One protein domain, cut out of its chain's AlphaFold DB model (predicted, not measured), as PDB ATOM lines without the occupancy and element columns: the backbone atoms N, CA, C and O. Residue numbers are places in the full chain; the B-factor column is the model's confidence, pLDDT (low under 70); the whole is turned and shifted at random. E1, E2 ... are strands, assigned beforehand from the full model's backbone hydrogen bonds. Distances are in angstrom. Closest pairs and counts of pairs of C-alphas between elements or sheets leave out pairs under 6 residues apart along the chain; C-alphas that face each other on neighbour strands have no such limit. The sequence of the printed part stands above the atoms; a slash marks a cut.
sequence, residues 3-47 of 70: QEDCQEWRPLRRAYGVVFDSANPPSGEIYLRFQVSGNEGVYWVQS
ATOM      1  N   GLN A   3       0.504 -23.981  26.670       68.69
ATOM      2  CA  GLN A   3       0.106 -25.388  26.619       68.69
ATOM      3  C   GLN A   3      -1.234 -25.560  27.334       68.69
ATOM      4  O   GLN A   3      -1.320 -25.250  28.519       68.69
ATOM      5  N   GLU A   4      -2.259 -26.054  26.635       62.84
ATOM      6  CA  GLU A   4      -3.625 -26.121  27.180       62.84
ATOM      7  C   GLU A   4      -3.754 -27.060  28.389       62.84
ATOM      8  O   GLU A   4      -4.457 -26.726  29.337       62.84
ATOM      9  N   ASP A   5      -3.015 -28.173  28.409       57.81
ATOM     10  CA  ASP A   5      -3.100 -29.193  29.471       57.81
ATOM     11  C   ASP A   5      -2.589 -28.693  30.840       57.81
ATOM     12  O   ASP A   5      -3.123 -29.043  31.887       57.81
ATOM     13  N   CYS A   6      -1.578 -27.813  30.841       61.47
ATOM     14  CA  CYS A   6      -0.935 -27.314  32.066       61.47
ATOM     15  C   CYS A   6      -1.099 -25.799  32.287       61.47
ATOM     16  O   CYS A   6      -0.627 -25.282  33.292       61.47
ATOM     17  N   GLN A   7      -1.731 -25.072  31.356       69.69
ATOM     18  CA  GLN A   7      -1.863 -23.604  31.358       69.69
ATOM     19  C   GLN A   7      -0.536 -22.833  31.538       69.69
ATOM     20  O   GLN A   7      -0.509 -21.718  32.063       69.69
ATOM     21  N   GLU A   8       0.579 -23.388  31.059       79.50
ATOM     22  CA  GLU A   8       1.907 -22.783  31.207       79.50
ATOM     23  C   GLU A   8       2.438 -22.161  29.911       79.50
ATOM     24  O   GLU A   8       2.277 -22.690  28.806       79.50
ATOM     25  N   TRP A   9       3.137 -21.028  30.053       83.69
ATOM     26  CA  TRP A   9       3.855 -20.377  28.960       83.69
ATOM     27  C   TRP A   9       5.226 -21.020  28.753       83.69
ATOM     28  O   TRP A   9       6.155 -20.776  29.520       83.69
ATOM     29  N   ARG A  10       5.392 -21.762  27.656       85.81
ATOM     30  CA  ARG A  10       6.693 -22.303  27.240       85.81
ATOM     31  C   ARG A  10       7.446 -21.331  26.324       85.81
ATOM     32  O   ARG A  10       6.831 -20.773  25.404       85.81
ATOM     33  N   PRO A  11       8.753 -21.100  26.541       87.50
ATOM     34  CA  PRO A  11       9.551 -20.254  25.663       87.50
ATOM     35  C   PRO A  11       9.728 -20.913  24.290       87.50
ATOM     36  O   PRO A  11       9.864 -22.130  24.189       87.50
ATOM     37  N   LEU A  12       9.741 -20.096  23.238       90.12
ATOM     38  CA  LEU A  12      10.111 -20.528  21.891       90.12
ATOM     39  C   LEU A  12      11.579 -20.195  21.642       90.12
ATOM     40  O   LEU A  12      12.063 -19.151  22.086       90.12
ATOM     41  N   ARG A  13      12.283 -21.052  20.906       90.38
ATOM     42  CA  ARG A  13      13.667 -20.794  20.513       90.38
ATOM     43  C   ARG A  13      13.675 -19.977  19.226       90.38
ATOM     44  O   ARG A  13      13.034 -20.344  18.250       90.38
ATOM     45  N   ARG A  14      14.425 -18.875  19.202       90.94
ATOM     46  CA  ARG A  14      14.662 -18.099  17.975       90.94
ATOM     47  C   ARG A  14      15.679 -18.842  17.109       90.94
ATOM     48  O   ARG A  14      16.861 -18.847  17.437       90.94
ATOM     49  N   ALA A  15      15.215 -19.486  16.044       91.12
ATOM     50  CA  ALA A  15      16.038 -20.349  15.201       91.12
ATOM     51  C   ALA A  15      16.920 -19.536  14.241       91.12
ATOM     52  O   ALA A  15      18.135 -19.702  14.219       91.12
ATOM     53  N   TYR A  16      16.311 -18.632  13.470       92.62
ATOM     54  CA  TYR A  16      17.010 -17.726  12.556       92.62
ATOM     55  C   TYR A  16      16.124 -16.528  12.208       92.62
ATOM     56  O   TYR A  16      14.911 -16.670  12.087       92.62
ATOM     57  N   GLY A  17      16.704 -15.336  12.028       92.06
ATOM     58  CA  GLY A  17      15.943 -14.142  11.635       92.06
ATOM     59  C   GLY A  17      14.733 -13.878  12.542       92.06
ATOM     60  O   GLY A  17      14.903 -13.581  13.727       92.06
ATOM     61  N   VAL A  18      13.525 -13.984  11.976       89.50
ATOM     62  CA  VAL A  18      12.220 -13.850  12.660       89.50
ATOM     63  C   VAL A  18      11.493 -15.193  12.851       89.50
ATOM     64  O   VAL A  18      10.307 -15.218  13.162       89.50
ATOM     65  N   VAL A  19      12.193 -16.314  12.665       91.69
ATOM     66  CA  VAL A  19      11.655 -17.670  12.815       91.69
ATOM     67  C   VAL A  19      11.905 -18.189  14.225       91.69
ATOM     68  O   VAL A  19      13.028 -18.145  14.740       91.69
ATOM     69  N   PHE A  20      10.843 -18.712  14.831       90.69
ATOM     70  CA  PHE A  20      10.846 -19.323  16.153       90.69
ATOM     71  C   PHE A  20      10.373 -20.772  16.047       90.69
ATOM     72  O   PHE A  20       9.415 -21.048  15.327       90.69
ATOM     73  N   ASP A  21      11.021 -21.685  16.766       90.19
ATOM     74  CA  ASP A  21      10.657 -23.099  16.813       90.19
ATOM     75  C   ASP A  21      10.439 -23.607  18.250       90.19
ATOM     76  O   ASP A  21      10.801 -22.965  19.242       90.19
ATOM     77  N   SER A  22       9.775 -24.759  18.345       84.75
ATOM     78  CA  SER A  22       9.556 -25.516  19.577       84.75
ATOM     79  C   SER A  22       9.731 -26.994  19.273       84.75
ATOM     80  O   SER A  22       9.092 -27.513  18.357       84.75
ATOM     81  N   ALA A  23      10.543 -27.691  20.063       77.88
ATOM     82  CA  ALA A  23      10.484 -29.145  20.097       77.88
ATOM     83  C   ALA A  23       9.192 -29.542  20.825       77.88
ATOM     84  O   ALA A  23       8.939 -29.038  21.917       77.88
ATOM     85  N   ASN A  24       8.382 -30.410  20.215       75.88
ATOM     86  CA  ASN A  24       7.086 -30.862  20.736       75.88
ATOM     87  C   ASN A  24       6.092 -29.704  20.960       75.88
ATOM     88  O   ASN A  24       5.911 -29.262  22.099       75.88
ATOM     89  N   PRO A  25       5.459 -29.174  19.893       69.62
ATOM     90  CA  PRO A  25       4.399 -28.191  20.069       69.62
ATOM     91  C   PRO A  25       3.279 -28.780  20.948       69.62
ATOM     92  O   PRO A  25       2.986 -29.975  20.842       69.62
ATOM     93  N   PRO A  26       2.675 -27.974  21.836       70.06
ATOM     94  CA  PRO A  26       1.536 -28.401  22.627       70.06
ATOM     95  C   PRO A  26       0.393 -28.821  21.702       70.06
ATOM     96  O   PRO A  26       0.187 -28.236  20.639       70.06
ATOM     97  N   SER A  27      -0.342 -29.852  22.108       75.88
ATOM     98  CA  SER A  27      -1.609 -30.196  21.475       75.88
ATOM     99  C   SER A  27      -2.632 -29.102  21.757       75.88
ATOM    100  O   SER A  27      -2.672 -28.595  22.880       75.88
ATOM    101  N   GLY A  28      -3.475 -28.810  20.766       85.31
ATOM    102  CA  GLY A  28      -4.594 -27.893  20.940       85.31
ATOM    103  C   GLY A  28      -4.352 -26.492  20.386       85.31
ATOM    104  O   GLY A  28      -3.503 -26.299  19.513       85.31
ATOM    105  N   GLU A  29      -5.157 -25.533  20.834       89.44
ATOM    106  CA  GLU A  29      -5.042 -24.143  20.399       89.44
ATOM    107  C   GLU A  29      -3.725 -23.517  20.863       89.44
ATOM    108  O   GLU A  29      -3.269 -23.672  21.998       89.44
ATOM    109  N   ILE A  30      -3.105 -22.757  19.968       89.38
ATOM    110  CA  ILE A  30      -1.797 -22.160  20.203       89.38
ATOM    111  C   ILE A  30      -1.957 -20.652  20.398       89.38
ATOM    112  O   ILE A  30      -2.238 -19.907  19.457       89.38
ATOM    113  N   TYR A  31      -1.686 -20.192  21.621       91.44
ATOM    114  CA  TYR A  31      -1.537 -18.769  21.938       91.44
ATOM    115  C   TYR A  31      -0.061 -18.367  21.974       91.44
ATOM    116  O   TYR A  31       0.806 -19.075  22.510       91.44
ATOM    117  N   LEU A  32       0.230 -17.189  21.423       91.44
ATOM    118  CA  LEU A  32       1.571 -16.619  21.351       91.44
ATOM    119  C   LEU A  32       1.699 -15.427  22.295       91.44
ATOM    120  O   LEU A  32       0.760 -14.659  22.493       91.44
ATOM    121  N   ARG A  33       2.892 -15.261  22.865       91.88
ATOM    122  CA  ARG A  33       3.252 -14.098  23.674       91.88
ATOM    123  C   ARG A  33       4.670 -13.679  23.337       91.88
ATOM    124  O   ARG A  33       5.572 -14.517  23.325       91.88
ATOM    125  N   PHE A  34       4.851 -12.393  23.084       90.56
ATOM    126  CA  PHE A  34       6.110 -11.792  22.675       90.56
ATOM    127  C   PHE A  34       6.557 -10.790  23.726       90.56
ATOM    128  O   PHE A  34       5.748 -10.004  24.220       90.56
ATOM    129  N   GLN A  35       7.842 -10.824  24.061       91.12
ATOM    130  CA  GLN A  35       8.476  -9.741  24.793       91.12
ATOM    131  C   GLN A  35       8.999  -8.739  23.767       91.12
ATOM    132  O   GLN A  35       9.733  -9.111  22.851       91.12
ATOM    133  N   VAL A  36       8.587  -7.487  23.901       90.00
ATOM    134  CA  VAL A  36       8.875  -6.410  22.960       90.00
ATOM    135  C   VAL A  36       9.654  -5.339  23.705       90.00
ATOM    136  O   VAL A  36       9.287  -4.973  24.819       90.00
ATOM    137  N   SER A  37      10.729  -4.846  23.098       90.31
ATOM    138  CA  SER A  37      11.471  -3.686  23.588       90.31
ATOM    139  C   SER A  37      11.234  -2.499  22.662       90.31
ATOM    140  O   SER A  37      11.446  -2.614  21.453       90.31
ATOM    141  N   GLY A  38      10.824  -1.367  23.221       85.94
ATOM    142  CA  GLY A  38      10.587  -0.129  22.487       85.94
ATOM    143  C   GLY A  38      10.862   1.098  23.350       85.94
ATOM    144  O   GLY A  38      11.567   1.011  24.353       85.94
ATOM    145  N   ASN A  39      10.284   2.233  22.960       84.25
ATOM    146  CA  ASN A  39      10.479   3.510  23.655       84.25
ATOM    147  C   ASN A  39       9.990   3.470  25.117       84.25
ATOM    148  O   ASN A  39      10.626   4.029  26.000       84.25
ATOM    149  N   GLU A  40       8.924   2.708  25.368       82.81
ATOM    150  CA  GLU A  40       8.324   2.462  26.689       82.81
ATOM    151  C   GLU A  40       9.054   1.368  27.502       82.81
ATOM    152  O   GLU A  40       8.543   0.855  28.497       82.81
ATOM    153  N   GLY A  41      10.244   0.947  27.065       88.38
ATOM    154  CA  GLY A  41      10.994  -0.141  27.685       88.38
ATOM    155  C   GLY A  41      10.541  -1.524  27.216       88.38
ATOM    156  O   GLY A  41      10.206  -1.724  26.046       88.38
ATOM    157  N   VAL A  42      10.600  -2.508  28.119       92.12
ATOM    158  CA  VAL A  42      10.326  -3.921  27.821       92.12
ATOM    159  C   VAL A  42       8.942  -4.309  28.333       92.12
ATOM    160  O   VAL A  42       8.688  -4.256  29.534       92.12
ATOM    161  N   TYR A  43       8.063  -4.756  27.437       90.75
ATOM    162  CA  TYR A  43       6.693  -5.154  27.764       90.75
ATOM    163  C   TYR A  43       6.278  -6.435  27.035       90.75
ATOM    164  O   TYR A  43       6.939  -6.897  26.106       90.75
ATOM    165  N   TRP A  44       5.181  -7.043  27.486       90.94
ATOM    166  CA  TRP A  44       4.638  -8.268  26.901       90.94
ATOM    167  C   TRP A  44       3.396  -7.973  26.065       90.94
ATOM    168  O   TRP A  44       2.523  -7.220  26.489       90.94
ATOM    169  N   VAL A  45       3.294  -8.623  24.907       92.19
ATOM    170  CA  VAL A  45       2.099  -8.611  24.055       92.19
ATOM    171  C   VAL A  45       1.669 -10.044  23.787       92.19
ATOM    172  O   VAL A  45       2.502 -10.901  23.495       92.19
ATOM    173  N   GLN A  46       0.372 -10.307  23.899       92.38
ATOM    174  CA  GLN A  46      -0.229 -11.618  23.675       92.38
ATOM    175  C   GLN A  46      -1.116 -11.592  22.428       92.38
ATOM    176  O   GLN A  46      -1.723 -10.566  22.117       92.38
ATOM    177  N   SER A  47      -1.200 -12.721  21.724       93.25
ATOM    178  CA  SER A  47      -2.178 -12.904  20.656       93.25
ATOM    179  C   SER A  47      -3.609 -12.850  21.187       93.25
ATOM    180  O   SER A  47      -3.912 -13.395  22.250       93.25
TER     181      SER A  47
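What this domain is: This is residues 3 to 47 of the 70 residues of the protein "Expansin-like CBD domain-containing protein" of Trifolium subterraneum (UniProt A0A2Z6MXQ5). Two separate strand hairpins, a short one of E1 and E2 and a longer one of E3 and E4, are joined by a long loop; the tip of the longer one, residues 37 to 42, sticks out. The printed part has 45 residues, with no named helix and four strands, E1 to E4 along the chain, in two antiparallel two-stranded sheets. The class is all strand, though 19 of 45 residues, under half, are in named elements. It is loose, radius of gyration of the C-alphas 12.3 A, spanning 36 by 24 by 13 A.

How they stand to each other: Start at E1, residues 13 to 16, antiparallel in a hairpin with E2, residues 19 to 21; N 13 and O 21 are within hydrogen-bond range at 2.9 A. Further on, E3, residues 33 to 38, forms an antiparallel hairpin with E4, residues 41 to 46; look for N 36 and O 43, within hydrogen-bond range at 2.8 A. E1 and E2 are each apart from E3 and E4.

Where its parts are: Find C-alpha 13 at (13.667, -20.794, 20.513), where E1 begins its 9.2 A; E2 covers 6.8 A, E3 15.8 A, and E4 16.5 A to C-alpha 46 at (-0.229, -11.618, 23.675).

The domain as a whole: The C-alphas farthest apart, Asp 5 and Asn 39, are 35.9 A apart. The printed part has no cut; E2 to E3 is a long link. Residues 3 to 7 and 25 have pLDDT under 70.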